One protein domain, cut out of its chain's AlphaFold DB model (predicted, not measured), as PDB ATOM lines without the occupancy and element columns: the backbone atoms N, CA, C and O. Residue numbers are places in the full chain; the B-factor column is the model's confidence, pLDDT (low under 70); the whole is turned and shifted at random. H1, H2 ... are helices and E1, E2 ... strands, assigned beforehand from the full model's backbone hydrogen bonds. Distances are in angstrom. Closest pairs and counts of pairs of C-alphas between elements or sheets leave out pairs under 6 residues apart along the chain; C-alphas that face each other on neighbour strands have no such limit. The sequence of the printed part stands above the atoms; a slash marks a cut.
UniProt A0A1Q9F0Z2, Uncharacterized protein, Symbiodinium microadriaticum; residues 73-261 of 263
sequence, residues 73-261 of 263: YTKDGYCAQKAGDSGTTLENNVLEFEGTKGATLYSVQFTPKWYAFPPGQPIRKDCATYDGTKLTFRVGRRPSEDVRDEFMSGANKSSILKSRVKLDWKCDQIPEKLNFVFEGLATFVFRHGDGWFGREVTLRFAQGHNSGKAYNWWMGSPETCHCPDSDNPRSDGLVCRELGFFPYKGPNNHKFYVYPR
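What this domain is: This is residues 73 to 261 of the 263 residues of an uncharacterized protein of Symbiodinium microadriaticum (UniProt A0A1Q9F0Z2). What does the model look like on first sight? Two strongly twisted sheets lie partly face to face, like a sandwich, one of six strands, E3 E4 E1 E11 E10 E9, and one of five, E2 E6 E7 E8 E5. Edge strand E3 comes close to E2 and edge strand E9 close to E5, while the short helix H1 covers part of E6 and E7. What is it made of? The printed part has 189 residues with one named helix and eleven named strands, in the order E1 E2 E3 E4 H1 E5 E6 E7 E8 E9 E10 E11, and its class is mostly strand. The six-stranded sheet is mixed and the other is all antiparallel. The whole is compact, with a radius of gyration of the C-alphas of 15.8 A and spans of 50 by 35 by 29 A.

How they stand to each other: How is the largest sheet ordered? It runs E3, residues 123 to 131, E4, residues 134 to 140, E1, residues 90 to 99, E11, residues 255 to 260, E10, residues 243 to 247, and E9, residues 238 to 240, with E3 and E9 as edge strands. E1 and E11 are parallel at 40 degrees, with N 98 and O 256 3.0 A apart. E1 is staggered, pairing with E4 over residues 90 to 96 and with E11 over residues 96 to 99. Which atoms tie its antiparallel pairs? E3 and E4 form a hairpin with N 129 and O 136 2.9 A apart, and E4 and E1 have N 93 and O 137 at 2.9 A. E9, E10 and E11 form a meander, each strand the antiparallel neighbour of the one before, with N 245 and O 238 at 2.8 A and N 257 and O 246 at 2.9 A. How is the second sheet built? It runs E2, residues 104 to 116, E6, residues 177 to 192, E7, residues 195 to 209, E8, residues 216 to 220, and E5, residues 160 to 162, with N 109 and O 187 of E2 and E6 2.9 A apart. E6, E7 and E8 form a second meander, with N 188 and O 199 at 2.8 A and N 206 and O 218 at 2.9 A. E5 is the antiparallel neighbour of E8, with N 161 and O 219 at 2.8 A, and E5 E6 E7 E8 form a Greek key, a meander with the strand before it paired to its last strand. Where do the sheets and the helix come closest? The closest C-alphas of E2 and E3 are those of Gln 109 and Tyr 130, 5.9 A apart, and those of E5 and E9 are of Leu 161 and Leu 238, 6.1 A apart. H1, residues 145 to 152, is on the five-stranded sheet at a height over the sheet of 7.4 A, over E6 and E7 and along the strands, at 0 degrees to E6 on the local plane. Every O i to N i+4 pair in H1 is within hydrogen-bond range.

Where its parts are: Where do the first and last strands lie? E1 begins at C-alpha 90 at (23.050, 45.440, -42.192), and E11 ends at C-alpha 260 at (3.404, 44.074, -14.397). Which strands are long, and do they bend? E7 measures 39.7 A, E6 38.7 A, E2 32.0 A and E1 29.4 A. E2 bends by 74 degrees at residue 113, E6 by 70 degrees at residue 180 and E7 by 67 degrees at residue 202.

The domain as a whole: How far does it reach? The two C-alphas farthest apart, those of Ser 86 and Asp 194, are 52.3 A apart, and the printed part has no cut. Where are the long links and the low confidence? The links E5 to E6 and E8 to E9 are long, and residues 165 to 170, 210 to 214 and 229 to 236 have pLDDT under 70.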
ATOM      1  N   TYR A  73       4.076  45.643 -44.373       91.81
ATOM      2  CA  TYR A  73       3.449  44.649 -43.515       91.81
ATOM      3  C   TYR A  73       4.252  43.359 -43.541       91.81
ATOM      4  O   TYR A  73       4.784  42.945 -44.572       91.81
ATOM      5  N   THR A  74       4.356  42.736 -42.379       91.56
ATOM      6  CA  THR A  74       4.983  41.424 -42.251       91.56
ATOM      7  C   THR A  74       3.994  40.329 -42.618       91.56
ATOM      8  O   THR A  74       2.781  40.492 -42.472       91.56
ATOM      9  N   LYS A  75       4.525  39.191 -43.058       89.19
ATOM     10  CA  LYS A  75       3.766  37.951 -43.194       89.19
ATOM     11  C   LYS A  75       4.241  37.005 -42.101       89.19
ATOM     12  O   LYS A  75       5.415  36.645 -42.095       89.19
ATOM     13  N   ASP A  76       3.361  36.672 -41.162       88.38
ATOM     14  CA  ASP A  76       3.657  35.791 -40.022       88.38
ATOM     15  C   ASP A  76       4.888  36.236 -39.201       88.38
ATOM     16  O   ASP A  76       5.703  35.419 -38.780       88.38
ATOM     17  N   GLY A  77       5.076  37.550 -39.019       90.00
ATOM     18  CA  GLY A  77       6.226  38.115 -38.300       90.00
ATOM     19  C   GLY A  77       7.531  38.192 -39.105       90.00
ATOM     20  O   GLY A  77       8.541  38.667 -38.588       90.00
ATOM     21  N   TYR A  78       7.529  37.781 -40.377       93.31
ATOM     22  CA  TYR A  78       8.689  37.881 -41.263       93.31
ATOM     23  C   TYR A  78       8.625  39.119 -42.160       93.31
ATOM     24  O   TYR A  78       7.575  39.476 -42.702       93.31
ATOM     25  N   CYS A  79       9.783  39.745 -42.364       95.12
ATOM     26  CA  CYS A  79       9.938  40.888 -43.254       95.12
ATOM     27  C   CYS A  79      10.270  40.466 -44.688       95.12
ATOM     28  O   CYS A  79      10.839  39.400 -44.943       95.12
ATOM     29  N   ALA A  80       9.982  41.356 -45.638       93.56
ATOM     30  CA  ALA A  80      10.453  41.224 -47.008       93.56
ATOM     31  C   ALA A  80      11.956  41.538 -47.065       93.56
ATOM     32  O   ALA A  80      12.359  42.698 -46.959       93.56
ATOM     33  N   GLN A  81      12.780  40.498 -47.207       94.00
ATOM     34  CA  GLN A  81      14.239  40.613 -47.236       94.00
ATOM     35  C   GLN A  81      14.719  41.540 -48.360       94.00
ATOM     36  O   GLN A  81      14.258  41.442 -49.497       94.00
ATOM     37  N   LYS A  82      15.700  42.396 -48.053       94.12
ATOM     38  CA  LYS A  82      16.390  43.257 -49.025       94.12
ATOM     39  C   LYS A  82      17.885  43.305 -48.718       94.12
ATOM     40  O   LYS A  82      18.270  43.434 -47.559       94.12
ATOM     41  N   ALA A  83      18.714  43.216 -49.756       92.56
ATOM     42  CA  ALA A  83      20.174  43.230 -49.624       92.56
ATOM     43  C   ALA A  83      20.752  44.619 -49.288       92.56
ATOM     44  O   ALA A  83      21.856  44.686 -48.758       92.56
ATOM     45  N   GLY A  84      19.990  45.689 -49.539       93.38
ATOM     46  CA  GLY A  84      20.446  47.073 -49.409       93.38
ATOM     47  C   GLY A  84      21.192  47.570 -50.649       93.38
ATOM     48  O   GLY A  84      21.649  46.778 -51.474       93.38
ATOM     49  N   ASP A  85      21.289  48.888 -50.782       94.56
ATOM     50  CA  ASP A  85      22.038  49.562 -51.842       94.56
ATOM     51  C   ASP A  85      23.531  49.643 -51.485       94.56
ATOM     52  O   ASP A  85      23.930  49.477 -50.324       94.56
ATOM     53  N   SER A  86      24.373  49.949 -52.474       92.88
ATOM     54  CA  SER A  86      25.808  50.158 -52.250       92.88
ATOM     55  C   SER A  86      26.065  51.211 -51.162       92.88
ATOM     56  O   SER A  86      25.441  52.272 -51.146       92.88
ATOM     57  N   GLY A  87      26.982  50.911 -50.239       90.56
ATOM     58  CA  GLY A  87      27.315  51.785 -49.108       90.56
ATOM     59  C   GLY A  87      26.358  51.697 -47.913       90.56
ATOM     60  O   GLY A  87      26.535  52.437 -46.947       90.56
ATOM     61  N   THR A  88      25.367  50.802 -47.943       92.62
ATOM     62  CA  THR A  88      24.512  50.507 -46.785       92.62
ATOM     63  C   THR A  88      24.949  49.225 -46.078       92.62
ATOM     64  O   THR A  88      25.452  48.295 -46.706       92.62
ATOM     65  N   THR A  89      24.757  49.172 -44.757       94.50
ATOM     66  CA  THR A  89      25.213  48.053 -43.920       94.50
ATOM     67  C   THR A  89      24.054  47.483 -43.120       94.50
ATOM     68  O   THR A  89      23.236  48.225 -42.576       94.50
ATOM     69  N   LEU A  90      23.980  46.153 -43.058       96.38
ATOM     70  CA  LEU A  90      23.050  45.440 -42.192       96.38
ATOM     71  C   LEU A  90      23.592  45.429 -40.762       96.38
ATOM     72  O   LEU A  90      24.710  44.978 -40.532       96.38
ATOM     73  N   GLU A  91      22.770  45.848 -39.805       95.44
ATOM     74  CA  GLU A  91      23.149  45.940 -38.396       95.44
ATOM     75  C   GLU A  91      22.285  45.022 -37.521       95.44
ATOM     76  O   GLU A  91      21.100  44.805 -37.792       95.44
ATOM     77  N   ASN A  92      22.869  44.525 -36.426       96.50
ATOM     78  CA  ASN A  92      22.133  43.858 -35.350       96.50
ATOM     79  C   ASN A  92      21.782  44.893 -34.275       96.50
ATOM     80  O   ASN A  92      22.609  45.273 -33.444       96.50
ATOM     81  N   ASN A  93      20.548  45.384 -34.304       96.19
ATOM     82  CA  ASN A  93      20.066  46.401 -33.378       96.19
ATOM     83  C   ASN A  93      19.440  45.729 -32.161       96.19
ATOM     84  O   ASN A  93      18.303  45.272 -32.225       96.19
ATOM     85  N   VAL A  94      20.192  45.659 -31.065       96.19
ATOM     86  CA  VAL A  94      19.745  44.999 -29.834       96.19
ATOM     87  C   VAL A  94      19.039  45.993 -28.917       96.19
ATOM     88  O   VAL A  94      19.570  47.074 -28.654       96.19
ATOM     89  N   LEU A  95      17.870  45.592 -28.426       96.50
ATOM     90  CA  LEU A  95      17.089  46.232 -27.378       96.50
ATOM     91  C   LEU A  95      16.947  45.255 -26.207       96.50
ATOM     92  O   LEU A  95      16.514  44.122 -26.393       96.50
ATOM     93  N   GLU A  96      17.304  45.682 -25.004       96.31
ATOM     94  CA  GLU A  96      17.273  44.863 -23.795       96.31
ATOM     95  C   GLU A  96      16.163  45.314 -22.844       96.31
ATOM     96  O   GLU A  96      15.907  46.508 -22.669       96.31
ATOM     97  N   PHE A  97      15.538  44.346 -22.185       96.31
ATOM     98  CA  PHE A  97      14.580  44.573 -21.117       96.31
ATOM     99  C   PHE A  97      15.091  43.991 -19.806       96.31
ATOM    100  O   PHE A  97      15.738  42.942 -19.772       96.31
ATOM    101  N   GLU A  98      14.763  44.666 -18.713       94.38
ATOM    102  CA  GLU A  98      15.087  44.224 -17.365       94.38
ATOM    103  C   GLU A  98      13.829  44.268 -16.492       94.38
ATOM    104  O   GLU A  98      13.130  45.281 -16.430       94.38
ATOM    105  N   GLY A  99      13.524  43.145 -15.840       92.50
ATOM    106  CA  GLY A  99      12.399  43.050 -14.915       92.50
ATOM    107  C   GLY A  99      12.655  43.835 -13.635       92.50
ATOM    108  O   GLY A  99      13.785  43.912 -13.158       92.50
ATOM    109  N   THR A 100      11.610  44.414 -13.056       86.88
ATOM    110  CA  THR A 100      11.702  45.161 -11.797       86.88
ATOM    111  C   THR A 100      10.399  45.059 -10.994       86.88
ATOM    112  O   THR A 100       9.456  44.400 -11.420       86.88
ATOM    113  N   LYS A 101      10.355  45.702  -9.818       81.88
ATOM    114  CA  LYS A 101       9.170  45.843  -8.948       81.88
ATOM    115  C   LYS A 101       8.397  44.527  -8.724       81.88
ATOM    116  O   LYS A 101       7.257  44.376  -9.143       81.88
ATOM    117  N   GLY A 102       9.020  43.582  -8.017       75.94
ATOM    118  CA  GLY A 102       8.326  42.415  -7.454       75.94
ATOM    119  C   GLY A 102       8.147  41.215  -8.387       75.94
ATOM    120  O   GLY A 102       7.747  40.159  -7.909       75.94
ATOM    121  N   ALA A 103       8.493  41.309  -9.674       85.56
ATOM    122  CA  ALA A 103       8.498  40.162 -10.582       85.56
ATOM    123  C   ALA A 103       9.798  40.097 -11.396       85.56
ATOM    124  O   ALA A 103      10.330  41.115 -11.839       85.56
ATOM    125  N   THR A 104      10.314  38.884 -11.605       93.75
ATOM    126  CA  THR A 104      11.499  38.660 -12.445       93.75
ATOM    127  C   THR A 104      11.050  38.495 -13.889       93.75
ATOM    128  O   THR A 104      10.270  37.594 -14.189       93.75
ATOM    129  N   LEU A 105      11.534  39.350 -14.789       96.69
ATOM    130  CA  LEU A 105      11.318  39.171 -16.224       96.69
ATOM    131  C   LEU A 105      12.176  38.008 -16.716       96.69
ATOM    132  O   LEU A 105      13.387  38.000 -16.504       96.69
ATOM    133  N   TYR A 106      11.550  37.056 -17.392       96.50
ATOM    134  CA  TYR A 106      12.229  35.881 -17.921       96.50
ATOM    135  C   TYR A 106      12.462  35.972 -19.422       96.50
ATOM    136  O   TYR A 106      13.574  35.743 -19.894       96.50
ATOM    137  N   SER A 107      11.424  36.339 -20.176       97.88
ATOM    138  CA  SER A 107      11.542  36.479 -21.621       97.88
ATOM    139  C   SER A 107      10.660  37.580 -22.182       97.88
ATOM    140  O   SER A 107       9.569  37.838 -21.669       97.88
ATOM    141  N   VAL A 108      11.119  38.173 -23.280       98.19
ATOM    142  CA  VAL A 108      10.352  39.093 -24.119       98.19
ATOM    143  C   VAL A 108      10.305  38.515 -25.519       98.19
ATOM    144  O   VAL A 108      11.340  38.274 -26.129       98.19
ATOM    145  N   GLN A 109       9.101  38.309 -26.031       98.06
ATOM    146  CA  GLN A 109       8.866  37.900 -27.409       98.06
ATOM    147  C   GLN A 109       8.257  39.067 -28.170       98.06
ATOM    148  O   GLN A 109       7.521  39.874 -27.602       98.06
ATOM    149  N   PHE A 110       8.562  39.164 -29.458       97.81
ATOM    150  CA  PHE A 110       8.013  40.208 -30.307       97.81
ATOM    151  C   PHE A 110       7.698  39.658 -31.686       97.81
ATOM    152  O   PHE A 110       8.582  39.144 -32.371       97.81
ATOM    153  N   THR A 111       6.441  39.808 -32.090       97.69
ATOM    154  CA  THR A 111       5.981  39.465 -33.434       97.69
ATOM    155  C   THR A 111       5.660  40.762 -34.166       97.69
ATOM    156  O   THR A 111       4.637  41.388 -33.856       97.69
ATOM    157  N   PRO A 112       6.520  41.214 -35.099       97.00
ATOM    158  CA  PRO A 112       6.244  42.423 -35.856       97.00
ATOM    159  C   PRO A 112       4.975  42.218 -36.691       97.00
ATOM    160  O   PRO A 112       4.714  41.126 -37.180       97.00
ATOM    161  N   LYS A 113       4.176  43.275 -36.819       95.44
ATOM    162  CA  LYS A 113       2.997  43.366 -37.691       95.44
ATOM    163  C   LYS A 113       3.329  44.204 -38.915       95.44
ATOM    164  O   LYS A 113       3.058  43.793 -40.042       95.44
ATOM    165  N   TRP A 114       3.974  45.346 -38.699       94.88
ATOM    166  CA  TRP A 114       4.512  46.187 -39.758       94.88
ATOM    167  C   TRP A 114       5.814  46.850 -39.323       94.88
ATOM    168  O   TRP A 114       6.165  46.894 -38.142       94.88
ATOM    169  N   TYR A 115       6.541  47.361 -40.303       96.12
ATOM    170  CA  TYR A 115       7.776  48.098 -40.106       96.12
ATOM    171  C   TYR A 115       7.919  49.195 -41.158       96.12
ATOM    172  O   TYR A 115       7.311  49.134 -42.227       96.12
ATOM    173  N   ALA A 116       8.729  50.201 -40.862       95.44
ATOM    174  CA  ALA A 116       9.142  51.204 -41.830       95.44
ATOM    175  C   ALA A 116      10.626  51.504 -41.642       95.44
ATOM    176  O   ALA A 116      11.139  51.566 -40.522       95.44
ATOM    177  N   PHE A 117      11.325  51.670 -42.754       94.19
ATOM    178  CA  PHE A 117      12.715  52.092 -42.795       94.19
ATOM    179  C   PHE A 117      12.978  52.781 -44.144       94.19
ATOM    180  O   PHE A 117      12.200  52.608 -45.087       94.19
ATOM    181  N   PRO A 118      14.060  53.560 -44.280       92.69
ATOM    182  CA  PRO A 118      14.295  54.337 -45.487       92.69
ATOM    183  C   PRO A 118      14.628  53.455 -46.706       92.69
ATOM    184  O   PRO A 118      15.374  52.483 -46.565       92.69
ATOM    185  N   PRO A 119      14.185  53.813 -47.925       91.19
ATOM    186  CA  PRO A 119      14.483  53.043 -49.136       91.19
ATOM    187  C   PRO A 119      15.979  52.764 -49.330       91.19
ATOM    188  O   PRO A 119      16.810  53.629 -49.063       91.19
ATOM    189  N   GLY A 120      16.331  51.569 -49.800       91.69
ATOM    190  CA  GLY A 120      17.729  51.189 -50.031       91.69
ATOM    191  C   GLY A 120      18.471  50.653 -48.806       91.69
ATOM    192  O   GLY A 120      19.608  50.214 -48.932       91.69
ATOM    193  N   GLN A 121      17.868  50.642 -47.612       93.69
ATOM    194  CA  GLN A 121      18.471  49.958 -46.462       93.69
ATOM    195  C   GLN A 121      18.294  48.430 -46.545       93.69
ATOM    196  O   GLN A 121      17.258  47.948 -47.021       93.69
ATOM    197  N   PRO A 122      19.268  47.655 -46.042       96.81
ATOM    198  CA  PRO A 122      19.158  46.210 -45.945       96.81
ATOM    199  C   PRO A 122      18.226  45.797 -44.803       96.81
ATOM    200  O   PRO A 122      18.179  46.439 -43.751       96.81
ATOM    201  N   ILE A 123      17.533  44.673 -44.982       97.00
ATOM    202  CA  ILE A 123      16.741  44.013 -43.938       97.00
ATOM    203  C   ILE A 123      16.754  42.499 -44.154       97.00
ATOM    204  O   ILE A 123      16.679  42.009 -45.285       97.00
ATOM    205  N   ARG A 124      16.850  41.735 -43.066       97.06
ATOM    206  CA  ARG A 124      16.750  40.270 -43.100       97.06
ATOM    207  C   ARG A 124      15.293  39.804 -43.127       97.06
ATOM    208  O   ARG A 124      14.399  40.522 -42.694       97.06
ATOM    209  N   LYS A 125      15.056  38.575 -43.598       95.69
ATOM    210  CA  LYS A 125      13.729  37.940 -43.533       95.69
ATOM    211  C   LYS A 125      13.271  37.771 -42.078       95.69
ATOM    212  O   LYS A 125      12.156  38.142 -41.726       95.69
ATOM    213  N   ASP A 126      14.166  37.276 -41.227       95.88
ATOM    214  CA  ASP A 126      14.063  37.200 -39.767       95.88
ATOM    215  C   ASP A 126      14.441  38.545 -39.121       95.88
ATOM    216  O   ASP A 126      15.381  38.669 -38.337       95.88
ATOM    217  N   CYS A 127      13.733  39.598 -39.522       96.31
ATOM    218  CA  CYS A 127      14.043  40.977 -39.154       96.31
ATOM    219  C   CYS A 127      13.921  41.278 -37.662       96.31
ATOM    220  O   CYS A 127      14.575  42.212 -37.210       96.31
ATOM    221  N   ALA A 128      13.121  40.520 -36.912       97.38
ATOM    222  CA  ALA A 128      13.019  40.610 -35.465       97.38
ATOM    223  C   ALA A 128      13.196  39.212 -34.867       97.38
ATOM    224  O   ALA A 128      12.517  38.265 -35.251       97.38
ATOM    225  N   THR A 129      14.133  39.092 -33.937       97.75
ATOM    226  CA  THR A 129      14.420  37.856 -33.198       97.75
ATOM    227  C   THR A 129      14.499  38.179 -31.715       97.75
ATOM    228  O   THR A 129      14.707  39.338 -31.346       97.75
ATOM    229  N   TYR A 130      14.330  37.177 -30.860       97.06
ATOM    230  CA  TYR A 130      14.406  37.348 -29.417       97.06
ATOM    231  C   TYR A 130      15.273  36.268 -28.775       97.06
ATOM    232  O   TYR A 130      15.355  35.148 -29.276       97.06
ATOM    233  N   ASP A 131      15.922  36.629 -27.674       97.44
ATOM    234  CA  ASP A 131      16.719  35.736 -26.836       97.44
ATOM    235  C   ASP A 131      16.610  36.200 -25.380       97.44
ATOM    236  O   ASP A 131      17.084  37.284 -25.019       97.44
ATOM    237  N   GLY A 132      15.909  35.418 -24.556       96.88
ATOM    238  CA  GLY A 132      15.565  35.800 -23.189       96.88
ATOM    239  C   GLY A 132      14.895  37.173 -23.150       96.88
ATOM    240  O   GLY A 132      13.809  37.363 -23.699       96.88
ATOM    241  N   THR A 133      15.546  38.148 -22.514       97.50
ATOM    242  CA  THR A 133      15.035  39.518 -22.356       97.50
ATOM    243  C   THR A 133      15.532  40.502 -23.422       97.50
ATOM    244  O   THR A 133      15.367  41.715 -23.273       97.50
ATOM    245  N   LYS A 134      16.151  40.011 -24.502       98.19
ATOM    246  CA  LYS A 134      16.690  40.830 -25.593       98.19
ATOM    247  C   LYS A 134      15.891  40.633 -26.873       98.19
ATOM    248  O   LYS A 134      15.638  39.508 -27.290       98.19
ATOM    249  N   LEU A 135      15.580  41.739 -27.537       98.31
ATOM    250  CA  LEU A 135      15.074  41.779 -28.903       98.31
ATOM    251  C   LEU A 135      16.196  42.238 -29.836       98.31
ATOM    252  O   LEU A 135      16.911  43.189 -29.530       98.31
ATOM    253  N   THR A 136      16.348  41.587 -30.985       98.25
ATOM    254  CA  THR A 136      17.318  41.974 -32.017       98.25
ATOM    255  C   THR A 136      16.604  42.263 -33.326       98.25
ATOM    256  O   THR A 136      15.983  41.371 -33.904       98.25
ATOM    257  N   PHE A 137      16.762  43.493 -33.817       98.00
ATOM    258  CA  PHE A 137      16.239  43.941 -35.102       98.00
ATOM    259  C   PHE A 137      17.355  43.972 -36.150       98.00
ATOM    260  O   PHE A 137      18.337  44.705 -36.007       98.00
ATOM    261  N   ARG A 138      17.220  43.169 -37.206       97.75
ATOM    262  CA  ARG A 138      18.233  42.954 -38.252       97.75
ATOM    263  C   ARG A 138      17.941  43.822 -39.473       97.75
ATOM    264  O   ARG A 138      17.375  43.355 -40.465       97.75
ATOM    265  N   VAL A 139      18.307  45.095 -39.372       96.81
ATOM    266  CA  VAL A 139      18.001  46.153 -40.347       96.81
ATOM    267  C   VAL A 139      19.119  47.196 -40.354       96.81
ATOM    268  O   VAL A 139      19.809  47.380 -39.351       96.81
ATOM    269  N   GLY A 140      19.327  47.860 -41.488       95.31
ATOM    270  CA  GLY A 140      20.299  48.944 -41.595       95.31
ATOM    271  C   GLY A 140      19.942  50.191 -40.780       95.31
ATOM    272  O   GLY A 140      18.838  50.340 -40.250       95.31
ATOM    273  N   ARG A 141      20.914  51.101 -40.674       92.69
ATOM    274  CA  ARG A 141      20.776  52.383 -39.977       92.69
ATOM    275  C   ARG A 141      20.966  53.544 -40.941       92.69
ATOM    276  O   ARG A 141      22.095  53.933 -41.232       92.69
ATOM    277  N   ARG A 142      19.864  54.158 -41.371       91.50
ATOM    278  CA  ARG A 142      19.897  55.474 -42.018       91.50
ATOM    279  C   ARG A 142      18.853  56.385 -41.388       91.50
ATOM    280  O   ARG A 142      17.685  56.027 -41.413       91.50
ATOM    281  N   PRO A 143      19.226  57.556 -40.865       91.81
ATOM    282  CA  PRO A 143      18.254  58.461 -40.272       91.81
ATOM    283  C   PRO A 143      17.308  59.022 -41.345       91.81
ATOM    284  O   PRO A 143      17.754  59.470 -42.401       91.81
ATOM    285  N   SER A 144      16.008  59.031 -41.060       92.12
ATOM    286  CA  SER A 144      14.959  59.620 -41.897       92.12
ATOM    287  C   SER A 144      13.890  60.283 -41.030       92.12
ATOM    288  O   SER A 144      13.542  59.788 -39.954       92.12
ATOM    289  N   GLU A 145      13.395  61.424 -41.505       92.25
ATOM    290  CA  GLU A 145      12.255  62.126 -40.908       92.25
ATOM    291  C   GLU A 145      10.947  61.393 -41.218       92.25
ATOM    292  O   GLU A 145      10.141  61.214 -40.315       92.25
ATOM    293  N   ASP A 146      10.799  60.829 -42.419       92.69
ATOM    294  CA  ASP A 146       9.605  60.059 -42.804       92.69
ATOM    295  C   ASP A 146       9.380  58.850 -41.887       92.69
ATOM    296  O   ASP A 146       8.263  58.554 -41.475       92.69
ATOM    297  N   VAL A 147      10.456  58.154 -41.508       94.25
ATOM    298  CA  VAL A 147      10.378  57.025 -40.561       94.25
ATOM    299  C   VAL A 147       9.967  57.502 -39.167       94.25
ATOM    300  O   VAL A 147       9.254  56.801 -38.447       94.25
ATOM    301  N   ARG A 148      10.409  58.702 -38.774       93.31
ATOM    302  CA  ARG A 148       9.959  59.336 -37.537       93.31
ATOM    303  C   ARG A 148       8.476  59.676 -37.605       93.31
ATOM    304  O   ARG A 148       7.771  59.426 -36.631       93.31
ATOM    305  N   ASP A 149       8.004  60.192 -38.729       92.50
ATOM    306  CA  ASP A 149       6.594  60.523 -38.919       92.50
ATOM    307  C   ASP A 149       5.714  59.273 -38.885       92.50
ATOM    308  O   ASP A 149       4.691  59.274 -38.205       92.50
ATOM    309  N   GLU A 150       6.157  58.160 -39.474       93.25
ATOM    310  CA  GLU A 150       5.477  56.864 -39.346       93.25
ATOM    311  C   GLU A 150       5.408  56.372 -37.893       93.25
ATOM    312  O   GLU A 150       4.362  55.898 -37.437       93.25
ATOM    313  N   PHE A 151       6.492  56.516 -37.122       93.69
ATOM    314  CA  PHE A 151       6.482  56.195 -35.692       93.69
ATOM    315  C   PHE A 151       5.490  57.074 -34.916       93.69
ATOM    316  O   PHE A 151       4.734  56.550 -34.095       93.69
ATOM    317  N   MET A 152       5.436  58.375 -35.212       92.19
ATOM    318  CA  MET A 152       4.523  59.330 -34.573       92.19
ATOM    319  C   MET A 152       3.090  59.279 -35.132       92.19
ATOM    320  O   MET A 152       2.179  59.833 -34.531       92.19
ATOM    321  N   SER A 153       2.831  58.574 -36.236       90.06
ATOM    322  CA  SER A 153       1.481  58.458 -36.814       90.06
ATOM    323  C   SER A 153       0.496  57.701 -35.909       90.06
ATOM    324  O   SER A 153      -0.706  57.682 -36.157       90.06
ATOM    325  N   GLY A 154       1.014  56.977 -34.925       82.44
ATOM    326  CA  GLY A 154       0.261  56.182 -33.962       82.44
ATOM    327  C   GLY A 154       1.005  56.112 -32.639       82.44
ATOM    328  O   GLY A 154       0.975  55.099 -31.968       82.44
ATOM    329  N   ALA A 155       1.732  57.170 -32.305       84.44
ATOM    330  CA  ALA A 155       2.208  57.461 -30.965       84.44
ATOM    331  C   ALA A 155       2.187  58.988 -30.815       84.44
ATOM    332  O   ALA A 155       2.199  59.710 -31.804       84.44
ATOM    333  N   ASN A 156       2.136  59.522 -29.604       83.62
ATOM    334  CA  ASN A 156       2.130  60.967 -29.396       83.62
ATOM    335  C   ASN A 156       3.126  61.352 -28.297       83.62
ATOM    336  O   ASN A 156       3.743  60.499 -27.663       83.62
ATOM    337  N   LYS A 157       3.294  62.657 -28.066       83.19
ATOM    338  CA  LYS A 157       4.232  63.178 -27.058       83.19
ATOM    339  C   LYS A 157       3.912  62.747 -25.620       83.19
ATOM    340  O   LYS A 157       4.716  62.983 -24.736       83.19
ATOM    341  N   SER A 158       2.739  62.187 -25.349       84.19
ATOM    342  CA  SER A 158       2.377  61.665 -24.029       84.19
ATOM    343  C   SER A 158       2.347  60.135 -23.985       84.19
ATOM    344  O   SER A 158       1.996  59.574 -22.950       84.19
ATOM    345  N   SER A 159       2.743  59.455 -25.067       87.75
ATOM    346  CA  SER A 159       2.730  57.993 -25.182       87.75
ATOM    347  C   SER A 159       4.030  57.401 -25.741       87.75
ATOM    348  O   SER A 159       4.036  56.270 -26.233       87.75
ATOM    349  N   ILE A 160       5.140  58.142 -25.651       90.12
ATOM    350  CA  ILE A 160       6.470  57.674 -26.061       90.12
ATOM    351  C   ILE A 160       7.481  57.742 -24.919       90.12
ATOM    352  O   ILE A 160       7.465  58.642 -24.087       90.12
ATOM    353  N   LEU A 161       8.406  56.789 -24.918       90.06
ATOM    354  CA  LEU A 161       9.478  56.648 -23.948       90.06
ATOM    355  C   LEU A 161      10.816  56.535 -24.662       90.06
ATOM    356  O   LEU A 161      10.979  55.714 -25.562       90.06
ATOM    357  N   LYS A 162      11.805  57.304 -24.214       89.12
ATOM    358  CA  LYS A 162      13.180  57.258 -24.719       89.12
ATOM    359  C   LYS A 162      14.097  56.578 -23.708       89.12
ATOM    360  O   LYS A 162      14.039  56.897 -22.527       89.12
ATOM    361  N   SER A 163      14.982  55.693 -24.162       85.38
ATOM    362  CA  SER A 163      15.839  54.853 -23.305       85.38
ATOM    363  C   SER A 163      16.909  55.600 -22.508       85.38
ATOM    364  O   SER A 163      17.296  55.146 -21.435       85.38
ATOM    365  N   ARG A 164      17.411  56.733 -23.015       75.19
ATOM    366  CA  ARG A 164      18.482  57.504 -22.372       75.19
ATOM    367  C   ARG A 164      17.970  58.847 -21.897       75.19
ATOM    368  O   ARG A 164      17.703  59.727 -22.719       75.19
ATOM    369  N   VAL A 165      17.982  59.047 -20.582       62.41
ATOM    370  CA  VAL A 165      17.738  60.363 -20.003       62.41
ATOM    371  C   VAL A 165      18.712  60.624 -18.863       62.41
ATOM    372  O   VAL A 165      18.795  59.840 -17.926       62.41
ATOM    373  N   LYS A 166      19.509  61.697 -18.982       57.69
ATOM    374  CA  LYS A 166      20.548  62.003 -17.995       57.69
ATOM    375  C   LYS A 166      19.962  62.445 -16.654       57.69
ATOM    376  O   LYS A 166      20.542  62.053 -15.654       57.69
ATOM    377  N   LEU A 167      18.857  63.195 -16.612       53.91
ATOM    378  CA  LEU A 167      18.319  63.723 -15.347       53.91
ATOM    379  C   LEU A 167      16.784  63.907 -15.333       53.91
ATOM    380  O   LEU A 167      16.182  63.566 -14.325       53.91
ATOM    381  N   ASP A 168      16.142  64.282 -16.448       59.66
ATOM    382  CA  ASP A 168      14.686  64.532 -16.493       59.66
ATOM    383  C   ASP A 168      13.996  63.693 -17.569       59.66
ATOM    384  O   ASP A 168      13.898  64.108 -18.730       59.66
ATOM    385  N   TRP A 169      13.578  62.470 -17.223       64.38
ATOM    386  CA  TRP A 169      12.820  61.652 -18.167       64.38
ATOM    387  C   TRP A 169      11.430  62.263 -18.310       64.38
ATOM    388  O   TRP A 169      10.637  62.295 -17.380       64.38
ATOM    389  N   LYS A 170      11.170  62.817 -19.487       67.75
ATOM    390  CA  LYS A 170       9.859  63.306 -19.883       67.75
ATOM    391  C   LYS A 170       9.467  62.578 -21.153       67.75
ATOM    392  O   LYS A 170      10.307  62.334 -22.025       67.75
ATOM    393  N   CYS A 171       8.197  62.217 -21.246       71.25
ATOM    394  CA  CYS A 171       7.662  61.561 -22.434       71.25
ATOM    395  C   CYS A 171       7.508  62.497 -23.635       71.25
ATOM    396  O   CYS A 171       7.245  62.044 -24.740       71.25
ATOM    397  N   ASP A 172       7.751  63.792 -23.447       73.25
ATOM    398  CA  ASP A 172       7.618  64.827 -24.469       73.25
ATOM    399  C   ASP A 172       8.756  64.851 -25.510       73.25
ATOM    400  O   ASP A 172       8.711  65.639 -26.462       73.25
ATOM    401  N   GLN A 173       9.762  63.978 -25.375       82.38
ATOM    402  CA  GLN A 173      10.920  63.934 -26.268       82.38
ATOM    403  C   GLN A 173      10.648  63.143 -27.552       82.38
ATOM    404  O   GLN A 173      10.903  61.937 -27.639       82.38
ATOM    405  N   ILE A 174      10.207  63.858 -28.587       86.94
ATOM    406  CA  ILE A 174      10.062  63.322 -29.946       86.94
ATOM    407  C   ILE A 174      11.447  63.149 -30.591       86.94
ATOM    408  O   ILE A 174      12.258  64.070 -30.503       86.94
ATOM    409  N   PRO A 175      11.730  62.015 -31.261       89.44
ATOM    410  CA  PRO A 175      12.940  61.869 -32.070       89.44
ATOM    411  C   PRO A 175      12.985  62.881 -33.226       89.44
ATOM    412  O   PRO A 175      11.965  63.184 -33.832       89.44
ATOM    413  N   GLU A 176      14.172  63.349 -33.611       89.38
ATOM    414  CA  GLU A 176      14.318  64.177 -34.821       89.38
ATOM    415  C   GLU A 176      14.228  63.302 -36.078       89.38
ATOM    416  O   GLU A 176      13.455  63.574 -37.002       89.38
ATOM    417  N   LYS A 177      15.013  62.216 -36.084       92.12
ATOM    418  CA  LYS A 177      15.104  61.233 -37.169       92.12
ATOM    419  C   LYS A 177      15.214  59.829 -36.602       92.12
ATOM    420  O   LYS A 177      15.932  59.600 -35.624       92.12
ATOM    421  N   LEU A 178      14.564  58.882 -37.266       94.12
ATOM    422  CA  LEU A 178      14.621  57.466 -36.921       94.12
ATOM    423  C   LEU A 178      15.255  56.663 -38.055       94.12
ATOM    424  O   LEU A 178      15.127  56.996 -39.230       94.12
ATOM    425  N   ASN A 179      15.973  55.614 -37.676       94.94
ATOM    426  CA  ASN A 179      16.601  54.662 -38.581       94.94
ATOM    427  C   ASN A 179      15.592  53.648 -39.114       94.94
ATOM    428  O   ASN A 179      15.654  53.244 -40.269       94.94
ATOM    429  N   PHE A 180      14.693  53.215 -38.237       96.12
ATOM    430  CA  PHE A 180      13.631  52.264 -38.515       96.12
ATOM    431  C   PHE A 180      12.594  52.335 -37.391       96.12
ATOM    432  O   PHE A 180      12.882  52.808 -36.287       96.12
ATOM    433  N   VAL A 181      11.415  51.794 -37.664       96.69
ATOM    434  CA  VAL A 181      10.369  51.508 -36.683       96.69
ATOM    435  C   VAL A 181       9.778  50.132 -36.968       96.69
ATOM    436  O   VAL A 181       9.592  49.757 -38.124       96.69
ATOM    437  N   PHE A 182       9.472  49.394 -35.908       97.31
ATOM    438  CA  PHE A 182       8.674  48.173 -35.942       97.31
ATOM    439  C   PHE A 182       7.494  48.337 -34.998       97.31
ATOM    440  O   PHE A 182       7.684  48.715 -33.845       97.31
ATOM    441  N   GLU A 183       6.294  48.006 -35.455       96.44
ATOM    442  CA  GLU A 183       5.132  47.811 -34.592       96.44
ATOM    443  C   GLU A 183       4.768  46.337 -34.584       96.44
ATOM    444  O   GLU A 183       4.777  45.678 -35.625       96.44
ATOM    445  N   GLY A 184       4.422  45.810 -33.420       95.81
ATOM    446  CA  GLY A 184       4.079  44.406 -33.280       95.81
ATOM    447  C   GLY A 184       3.484  44.080 -31.926       95.81
ATOM    448  O   GLY A 184       3.366  44.944 -31.058       95.81
ATOM    449  N   LEU A 185       3.102  42.818 -31.758       96.25
ATOM    450  CA  LEU A 185       2.672  42.290 -30.470       96.25
ATOM    451  C   LEU A 185       3.913  41.897 -29.663       96.25
ATOM    452  O   LEU A 185       4.702  41.066 -30.117       96.25
ATOM    453  N   ALA A 186       4.089  42.507 -28.495       97.12
ATOM    454  CA  ALA A 186       5.121  42.153 -27.535       97.12
ATOM    455  C   ALA A 186       4.508  41.337 -26.393       97.12
ATOM    456  O   ALA A 186       3.530  41.773 -25.783       97.12
ATOM    457  N   THR A 187       5.114  40.193 -26.082       97.69
ATOM    458  CA  THR A 187       4.692  39.301 -24.998       97.69
ATOM    459  C   THR A 187       5.804  39.209 -23.961       97.69
ATOM    460  O   THR A 187       6.920  38.783 -24.258       97.69
ATOM    461  N   PHE A 188       5.502  39.621 -22.735       97.56
ATOM    462  CA  PHE A 188       6.419  39.642 -21.600       97.56
ATOM    463  C   PHE A 188       6.043  38.527 -20.631       97.56
ATOM    464  O   PHE A 188       4.910  38.481 -20.152       97.56
ATOM    465  N   VAL A 189       6.990  37.643 -20.330       97.44
ATOM    466  CA  VAL A 189       6.793  36.535 -19.390       97.44
ATOM    467  C   VAL A 189       7.543  36.836 -18.104       97.44
ATOM    468  O   VAL A 189       8.761  37.037 -18.110       97.44
ATOM    469  N   PHE A 190       6.805  36.843 -17.001       96.44
ATOM    470  CA  PHE A 190       7.314  37.111 -15.668       96.44
ATOM    471  C   PHE A 190       7.213  35.877 -14.782       96.44
ATOM    472  O   PHE A 190       6.339  35.022 -14.953       96.44
ATOM    473  N   ARG A 191       8.087  35.846 -13.779       94.12
ATOM    474  CA  ARG A 191       8.026  34.941 -12.641       94.12
ATOM    475  C   ARG A 191       7.778  35.733 -11.359       94.12
ATOM    476  O   ARG A 191       8.482  36.711 -11.091       94.12
ATOM    477  N   HIS A 192       6.817  35.288 -10.557       89.94
ATOM    478  CA  HIS A 192       6.542  35.811  -9.218       89.94
ATOM    479  C   HIS A 192       6.330  34.638  -8.256       89.94
ATOM    480  O   HIS A 192       5.431  33.822  -8.459       89.94
ATOM    481  N   GLY A 193       7.202  34.522  -7.249       87.75
ATOM    482  CA  GLY A 193       7.317  33.301  -6.449       87.75
ATOM    483  C   GLY A 193       7.596  32.081  -7.337       87.75
ATOM    484  O   GLY A 193       8.530  32.083  -8.150       87.75
ATOM    485  N   ASP A 194       6.742  31.067  -7.219       88.19
ATOM    486  CA  ASP A 194       6.812  29.837  -8.017       88.19
ATOM    487  C   ASP A 194       5.928  29.866  -9.275       88.19
ATOM    488  O   ASP A 194       5.968  28.944 -10.088       88.19
ATOM    489  N   GLY A 195       5.147  30.936  -9.463       92.56
ATOM    490  CA  GLY A 195       4.228  31.093 -10.584       92.56
ATOM    491  C   GLY A 195       4.834  31.812 -11.790       92.56
ATOM    492  O   GLY A 195       5.705  32.678 -11.659       92.56
ATOM    493  N   TRP A 196       4.301  31.486 -12.968       94.94
ATOM    494  CA  TRP A 196       4.609  32.119 -14.250       94.94
ATOM    495  C   TRP A 196       3.368  32.799 -14.812       94.94
ATOM    496  O   TRP A 196       2.273  32.242 -14.746       94.94
ATOM    497  N   PHE A 197       3.531  33.977 -15.405       94.69
ATOM    498  CA  PHE A 197       2.441  34.648 -16.108       94.69
ATOM    499  C   PHE A 197       2.949  35.519 -17.254       94.69
ATOM    500  O   PHE A 197       4.060  36.048 -17.218       94.69
ATOM    501  N   GLY A 198       2.112  35.658 -18.282       95.19
ATOM    502  CA  GLY A 198       2.370  36.483 -19.459       95.19
ATOM    503  C   GLY A 198       1.552  37.773 -19.460       95.19
ATOM    504  O   GLY A 198       0.461  37.835 -18.882       95.19
ATOM    505  N   ARG A 199       2.078  38.802 -20.121       95.44
ATOM    506  CA  ARG A 199       1.373  40.039 -20.468       95.44
ATOM    507  C   ARG A 199       1.674  40.414 -21.906       95.44
ATOM    508  O   ARG A 199       2.827  40.361 -22.322       95.44
ATOM    509  N   GLU A 200       0.643  40.816 -22.634       95.38
ATOM    510  CA  GLU A 200       0.750  41.150 -24.051       95.38
ATOM    511  C   GLU A 200       0.305  42.581 -24.315       95.38
ATOM    512  O   GLU A 200      -0.676  43.069 -23.745       95.38
ATOM    513  N   VAL A 201       1.037  43.258 -25.193       95.19
ATOM    514  CA  VAL A 201       0.775  44.647 -25.558       95.19
ATOM    515  C   VAL A 201       1.291  44.926 -26.965       95.19
ATOM    516  O   VAL A 201       2.372  44.471 -27.343       95.19
ATOM    517  N   THR A 202       0.533  45.679 -27.763       95.06
ATOM    518  CA  THR A 202       1.054  46.177 -29.040       95.06
ATOM    519  C   THR A 202       2.018  47.324 -28.756       95.06
ATOM    520  O   THR A 202       1.626  48.313 -28.138       95.06
ATOM    521  N   LEU A 203       3.266  47.222 -29.207       95.50
ATOM    522  CA  LEU A 203       4.285  48.256 -29.017       95.50
ATOM    523  C   LEU A 203       4.945  48.624 -30.340       95.50
ATOM    524  O   LEU A 203       5.080  47.801 -31.248       95.50
ATOM    525  N   ARG A 204       5.391  49.876 -30.406       96.00
ATOM    526  CA  ARG A 204       6.292  50.411 -31.420       96.00
ATOM    527  C   ARG A 204       7.684  50.515 -30.826       96.00
ATOM    528  O   ARG A 204       7.860  51.190 -29.814       96.00
ATOM    529  N   PHE A 205       8.664  49.910 -31.480       96.62
ATOM    530  CA  PHE A 205      10.077  50.076 -31.165       96.62
ATOM    531  C   PHE A 205      10.771  50.778 -32.319       96.62
ATOM    532  O   PHE A 205      10.640  50.377 -33.476       96.62
ATOM    533  N   ALA A 206      11.527  51.820 -32.003       95.75
ATOM    534  CA  ALA A 206      12.293  52.559 -32.986       95.75
ATOM    535  C   ALA A 206      13.674  52.913 -32.445       95.75
ATOM    536  O   ALA A 206      13.877  53.064 -31.239       95.75
ATOM    537  N   GLN A 207      14.624  53.072 -33.355       94.81
ATOM    538  CA  GLN A 207      15.973  53.514 -33.033       94.81
ATOM    539  C   GLN A 207      16.320  54.722 -33.893       94.81
ATOM    540  O   GLN A 207      15.934  54.787 -35.056       94.81
ATOM    541  N   GLY A 208      17.073  55.672 -33.351       89.44
ATOM    542  CA  GLY A 208      17.445  56.881 -34.077       89.44
ATOM    543  C   GLY A 208      18.221  57.899 -33.253       89.44
ATOM    544  O   GLY A 208      18.859  57.568 -32.249       89.44
ATOM    545  N   HIS A 209      18.149  59.154 -33.687       75.38
ATOM    546  CA  HIS A 209      18.913  60.262 -33.128       75.38
ATOM    547  C   HIS A 209      17.989  61.369 -32.615       75.38
ATOM    548  O   HIS A 209      16.925  61.629 -33.172       75.38
ATOM    549  N   ASN A 210      18.426  62.029 -31.540       64.12
ATOM    550  CA  ASN A 210      17.763  63.216 -30.984       64.12
ATOM    551  C   ASN A 210      18.654  64.471 -30.983       64.12
ATOM    552  O   ASN A 210      18.243  65.478 -30.424       64.12
ATOM    553  N   SER A 211      19.908  64.316 -31.428       56.66
ATOM    554  CA  SER A 211      21.060  65.244 -31.446       56.66
ATOM    555  C   SER A 211      22.333  64.472 -31.045       56.66
ATOM    556  O   SER A 211      22.404  63.830 -29.994       56.66
ATOM    557  N   GLY A 212      23.351  64.473 -31.913       59.22
ATOM    558  CA  GLY A 212      24.643  63.803 -31.685       59.22
ATOM    559  C   GLY A 212      24.718  62.305 -32.047       59.22
ATOM    560  O   GLY A 212      23.840  61.742 -32.696       59.22
ATOM    561  N   LYS A 213      25.813  61.644 -31.631       58.53
ATOM    562  CA  LYS A 213      26.209  60.281 -32.067       58.53
ATOM    563  C   LYS A 213      25.496  59.110 -31.360       58.53
ATOM    564  O   LYS A 213      25.852  57.961 -31.595       58.53
ATOM    565  N   ALA A 214      24.542  59.362 -30.463       68.81
ATOM    566  CA  ALA A 214      23.898  58.292 -29.693       68.81
ATOM    567  C   ALA A 214      22.670  57.724 -30.422       68.81
ATOM    568  O   ALA A 214      21.746  58.474 -30.734       68.81
ATOM    569  N   TYR A 215      22.649  56.404 -30.626       81.50
ATOM    570  CA  TYR A 215      21.505  55.653 -31.152       81.50
ATOM    571  C   TYR A 215      20.539  55.326 -30.015       81.50
ATOM    572  O   TYR A 215      20.613  54.260 -29.408       81.50
ATOM    573  N   ASN A 216      19.692  56.277 -29.629       88.81
ATOM    574  CA  ASN A 216      18.729  55.998 -28.563       88.81
ATOM    575  C   ASN A 216      17.637  55.055 -29.078       88.81
ATOM    576  O   ASN A 216      17.439  54.903 -30.287       88.81
ATOM    577  N   TRP A 217      16.937  54.436 -28.140       93.56
ATOM    578  CA  TRP A 217      15.735  53.672 -28.420       93.56
ATOM    579  C   TRP A 217      14.514  54.457 -27.984       93.56
ATOM    580  O   TRP A 217      14.533  55.135 -26.951       93.56
ATOM    581  N   TRP A 218      13.461  54.325 -28.772       93.31
ATOM    582  CA  TRP A 218      12.133  54.824 -28.484       93.31
ATOM    583  C   TRP A 218      11.164  53.656 -28.426       93.31
ATOM    584  O   TRP A 218      11.231  52.724 -29.232       93.31
ATOM    585  N   MET A 219      10.265  53.737 -27.461       93.75
ATOM    586  CA  MET A 219       9.131  52.852 -27.303       93.75
ATOM    587  C   MET A 219       7.866  53.698 -27.308       93.75
ATOM    588  O   MET A 219       7.853  54.785 -26.742       93.75
ATOM    589  N   GLY A 220       6.808  53.214 -27.932       92.88
ATOM    590  CA  GLY A 220       5.489  53.832 -27.860       92.88
ATOM    591  C   GLY A 220       4.415  52.827 -28.230       92.88
ATOM    592  O   GLY A 220       4.699  51.639 -28.389       92.88
ATOM    593  N   SER A 221       3.183  53.284 -28.399       87.56
ATOM    594  CA  SER A 221       2.097  52.435 -28.888       87.56
ATOM    595  C   SER A 221       0.960  53.266 -29.477       87.56
ATOM    596  O   SER A 221       0.733  54.381 -28.993       87.56
ATOM    597  N   PRO A 222       0.216  52.705 -30.450       74.56
ATOM    598  CA  PRO A 222      -1.076  53.240 -30.881       74.56
ATOM    599  C   PRO A 222      -2.215  52.946 -29.900       74.56
ATOM    600  O   PRO A 222      -3.282  53.543 -30.016       74.56
ATOM    601  N   GLU A 223      -2.026  52.019 -28.960       70.19
ATOM    602  CA  GLU A 223      -3.002  51.736 -27.910       70.19
ATOM    603  C   GLU A 223      -2.959  52.814 -26.811       70.19
ATOM    604  O   GLU A 223      -2.157  53.745 -26.876       70.19
ATOM    605  N   THR A 224      -3.812  52.701 -25.786       74.81
ATOM    606  CA  THR A 224      -3.886  53.607 -24.621       74.81
ATOM    607  C   THR A 224      -2.656  53.505 -23.706       74.81
ATOM    608  O   THR A 224      -2.765  53.328 -22.490       74.81
ATOM    609  N   CYS A 225      -1.458  53.624 -24.278       89.19
ATOM    610  CA  CYS A 225      -0.282  53.955 -23.508       89.19
ATOM    611  C   CYS A 225      -0.326  55.428 -23.118       89.19
ATOM    612  O   CYS A 225      -0.690  56.290 -23.919       89.19
ATOM    613  N   HIS A 226       0.074  55.720 -21.894       87.94
ATOM    614  CA  HIS A 226       0.187  57.079 -21.399       87.94
ATOM    615  C   HIS A 226       1.362  57.169 -20.444       87.94
ATOM    616  O   HIS A 226       1.740  56.194 -19.792       87.94
ATOM    617  N   CYS A 227       1.922  58.358 -20.344       84.75
ATOM    618  CA  CYS A 227       2.874  58.681 -19.306       84.75
ATOM    619  C   CYS A 227       2.123  59.310 -18.135       84.75
ATOM    620  O   CYS A 227       1.573  60.401 -18.302       84.75
ATOM    621  N   PRO A 228       2.022  58.627 -16.983       74.50
ATOM    622  CA  PRO A 228       1.447  59.234 -15.793       74.50
ATOM    623  C   PRO A 228       2.323  60.419 -15.376       74.50
ATOM    624  O   PRO A 228       3.547  60.315 -15.441       74.50
ATOM    625  N   ASP A 229       1.681  61.532 -15.006       65.50
ATOM    626  CA  ASP A 229       2.283  62.863 -14.844       65.50
ATOM    627  C   ASP A 229       3.764  62.860 -14.435       65.50
ATOM    628  O   ASP A 229       4.168  62.273 -13.423       65.50
ATOM    629  N   SER A 230       4.566  63.577 -15.229       55.41
ATOM    630  CA  SER A 230       6.025  63.681 -15.094       55.41
ATOM    631  C   SER A 230       6.487  64.362 -13.804       55.41
ATOM    632  O   SER A 230       7.680  64.361 -13.506       55.41
ATOM    633  N   ASP A 231       5.562  64.950 -13.046       56.25
ATOM    634  CA  ASP A 231       5.854  65.715 -11.832       56.25
ATOM    635  C   ASP A 231       6.171  64.818 -10.629       56.25
ATOM    636  O   ASP A 231       6.722  65.281  -9.628       56.25
ATOM    637  N   ASN A 232       5.897  63.512 -10.727       56.22
ATOM    638  CA  ASN A 232       6.350  62.537  -9.749       56.22
ATOM    639  C   ASN A 232       7.432  61.634 -10.363       56.22
ATOM    640  O   ASN A 232       7.098  60.648 -11.004       56.22
ATOM    641  N   PRO A 233       8.731  61.852 -10.107       50.31
ATOM    642  CA  PRO A 233       9.813  61.032 -10.667       50.31
ATOM    643  C   PRO A 233       9.826  59.565 -10.181       50.31
ATOM    644  O   PRO A 233      10.711  58.795 -10.573       50.31
ATOM    645  N   ARG A 234       8.880  59.175  -9.308       54.00
ATOM    646  CA  ARG A 234       8.590  57.787  -8.907       54.00
ATOM    647  C   ARG A 234       7.464  57.137  -9.728       54.00
ATOM    648  O   ARG A 234       7.209  55.948  -9.521       54.00
ATOM    649  N   SER A 235       6.792  57.890 -10.600       62.62
ATOM    650  CA  SER A 235       5.737  57.397 -11.481       62.62
ATOM    651  C   SER A 235       6.315  56.478 -12.556       62.62
ATOM    652  O   SER A 235       7.504  56.516 -12.886       62.62
ATOM    653  N   ASP A 236       5.479  55.558 -13.025       65.00
ATOM    654  CA  ASP A 236       5.780  54.706 -14.169       65.00
ATOM    655  C   ASP A 236       6.201  55.592 -15.362       65.00
ATOM    656  O   ASP A 236       5.601  56.635 -15.586       65.00
ATOM    657  N   GLY A 237       7.221  55.199 -16.130       83.31
ATOM    658  CA  GLY A 237       7.701  55.993 -17.265       83.31
ATOM    659  C   GLY A 237       6.670  56.079 -18.386       83.31
ATOM    660  O   GLY A 237       6.120  57.130 -18.687       83.31
ATOM    661  N   LEU A 238       6.393  54.925 -18.980       89.69
ATOM    662  CA  LEU A 238       5.309  54.696 -19.924       89.69
ATOM    663  C   LEU A 238       4.457  53.564 -19.367       89.69
ATOM    664  O   LEU A 238       4.976  52.504 -19.023       89.69
ATOM    665  N   VAL A 239       3.155  53.781 -19.271       91.69
ATOM    666  CA  VAL A 239       2.189  52.757 -18.881       91.69
ATOM    667  C   VAL A 239       1.473  52.310 -20.125       91.69
ATOM    668  O   VAL A 239       0.922  53.145 -20.830       91.69
ATOM    669  N   CYS A 240       1.415  51.006 -20.354       92.06
ATOM    670  CA  CYS A 240       0.646  50.409 -21.428       92.06
ATOM    671  C   CYS A 240      -0.163  49.242 -20.873       92.06
ATOM    672  O   CYS A 240       0.390  48.176 -20.597       92.06
ATOM    673  N   ARG A 241      -1.477  49.435 -20.711       91.31
ATOM    674  CA  ARG A 241      -2.365  48.457 -20.060       91.31
ATOM    675  C   ARG A 241      -1.825  48.056 -18.673       91.31
ATOM    676  O   ARG A 241      -1.616  48.906 -17.814       91.31
ATOM    677  N   GLU A 242      -1.577  46.764 -18.476       91.38
ATOM    678  CA  GLU A 242      -1.065  46.147 -17.253       91.38
ATOM    679  C   GLU A 242       0.471  46.123 -17.181       91.38
ATOM    680  O   GLU A 242       1.041  45.358 -16.408       91.38
ATOM    681  N   LEU A 243       1.170  46.914 -17.996       93.38
ATOM    682  CA  LEU A 243       2.630  46.999 -17.985       93.38
ATOM    683  C   LEU A 243       3.089  48.431 -17.729       93.38
ATOM    684  O   LEU A 243       2.556  49.384 -18.300       93.38
ATOM    685  N   GLY A 244       4.101  48.571 -16.876       92.69
ATOM    686  CA  GLY A 244       4.844  49.809 -16.680       92.69
ATOM    687  C   GLY A 244       6.269  49.673 -17.209       92.69
ATOM    688  O   GLY A 244       6.906  48.633 -17.037       92.69
ATOM    689  N   PHE A 245       6.773  50.736 -17.827       92.31
ATOM    690  CA  PHE A 245       8.116  50.826 -18.399       92.31
ATOM    691  C   PHE A 245       8.825  52.085 -17.905       92.31
ATOM    692  O   PHE A 245       8.174  53.100 -17.699       92.31
ATOM    693  N   PHE A 246      10.150  52.080 -17.759       89.31
ATOM    694  CA  PHE A 246      10.934  53.312 -17.561       89.31
ATOM    695  C   PHE A 246      12.347  53.175 -18.139       89.31
ATOM    696  O   PHE A 246      12.842  52.053 -18.300       89.31
ATOM    697  N   PRO A 247      13.014  54.289 -18.495       87.50
ATOM    698  CA  PRO A 247      14.367  54.240 -19.031       87.50
ATOM    699  C   PRO A 247      15.362  53.661 -18.030       87.50
ATOM    700  O   PRO A 247      15.288  53.911 -16.823       87.50
ATOM    701  N   TYR A 248      16.350  52.938 -18.549       83.88
ATOM    702  CA  TYR A 248      17.501  52.529 -17.761       83.88
ATOM    703  C   TYR A 248      18.348  53.749 -17.366       83.88
ATOM    704  O   TYR A 248      18.713  54.567 -18.209       83.88
ATOM    705  N   LYS A 249      18.692  53.873 -16.077       76.62
ATOM    706  CA  LYS A 249      19.427  55.035 -15.531       76.62
ATOM    707  C   LYS A 249      20.957  54.934 -15.655       76.62
ATOM    708  O   LYS A 249      21.673  55.727 -15.051       76.62
ATOM    709  N   GLY A 250      21.475  53.971 -16.415       75.19
ATOM    710  CA  GLY A 250      22.914  53.782 -16.621       75.19
ATOM    711  C   GLY A 250      23.413  54.216 -18.007       75.19
ATOM    712  O   GLY A 250      22.681  54.820 -18.790       75.19
ATOM    713  N   PRO A 251      24.679  53.910 -18.348       73.75
ATOM    714  CA  PRO A 251      25.284  54.325 -19.616       73.75
ATOM    715  C   PRO A 251      24.702  53.598 -20.838       73.75
ATOM    716  O   PRO A 251      24.878  54.071 -21.962       73.75
ATOM    717  N   ASN A 252      24.016  52.470 -20.629       77.00
ATOM    718  CA  ASN A 252      23.425  51.669 -21.693       77.00
ATOM    719  C   ASN A 252      22.129  52.318 -22.211       77.00
ATOM    720  O   ASN A 252      21.076  52.238 -21.585       77.00
ATOM    721  N   ASN A 253      22.209  52.932 -23.389       80.75
ATOM    722  CA  ASN A 253      21.094  53.556 -24.099       80.75
ATOM    723  C   ASN A 253      20.193  52.547 -24.833       80.75
ATOM    724  O   ASN A 253      19.318  52.967 -25.587       80.75
ATOM    725  N   HIS A 254      20.401  51.241 -24.678       89.69
ATOM    726  CA  HIS A 254      19.642  50.189 -25.357       89.69
ATOM    727  C   HIS A 254      18.832  49.328 -24.382       89.69
ATOM    728  O   HIS A 254      18.568  48.165 -24.669       89.69
ATOM    729  N   LYS A 255      18.457  49.877 -23.220       91.75
ATOM    730  CA  LYS A 255      17.760  49.136 -22.168       91.75
ATOM    731  C   LYS A 255      16.532  49.881 -21.637       91.75
ATOM    732  O   LYS A 255      16.595  51.089 -21.401       91.75
ATOM    733  N   PHE A 256      15.453  49.140 -21.390       93.12
ATOM    734  CA  PHE A 256      14.285  49.590 -20.629       93.12
ATOM    735  C   PHE A 256      14.013  48.666 -19.444       93.12
ATOM    736  O   PHE A 256      14.224  47.457 -19.516       93.12
ATOM    737  N   TYR A 257      13.491  49.234 -18.365       93.00
ATOM    738  CA  TYR A 257      12.879  48.456 -17.298       93.00
ATOM    739  C   TYR A 257      11.418  48.155 -17.625       93.00
ATOM    740  O   TYR A 257      10.755  48.986 -18.247       93.00
ATOM    741  N   VAL A 258      10.915  47.002 -17.180       94.62
ATOM    742  CA  VAL A 258       9.510  46.593 -17.328       94.62
ATOM    743  C   VAL A 258       9.000  45.836 -16.096       94.62
ATOM    744  O   VAL A 258       9.745  45.091 -15.459       94.62
ATOM    745  N   TYR A 259       7.725  46.020 -15.751       93.25
ATOM    746  CA  TYR A 259       7.042  45.310 -14.663       93.25
ATOM    747  C   TYR A 259       5.527  45.230 -14.903       93.25
ATOM    748  O   TYR A 259       4.967  46.088 -15.594       93.25
ATOM    749  N   PRO A 260       4.855  44.220 -14.329       92.69
ATOM    750  CA  PRO A 260       3.404  44.074 -14.397       92.69
ATOM    751  C   PRO A 260       2.656  44.980 -13.400       92.69
ATOM    752  O   PRO A 260       3.197  45.373 -12.367       92.69
ATOM    753  N   ARG A 261       1.392  45.292 -13.710       88.50
ATOM    754  CA  ARG A 261       0.412  46.034 -12.894       88.50
ATOM    755  C   ARG A 261      -0.901  45.227 -12.789       88.50
ATOM    756  O   ARG A 261      -1.224  44.534 -13.753       88.50
TER     757      ARG A 261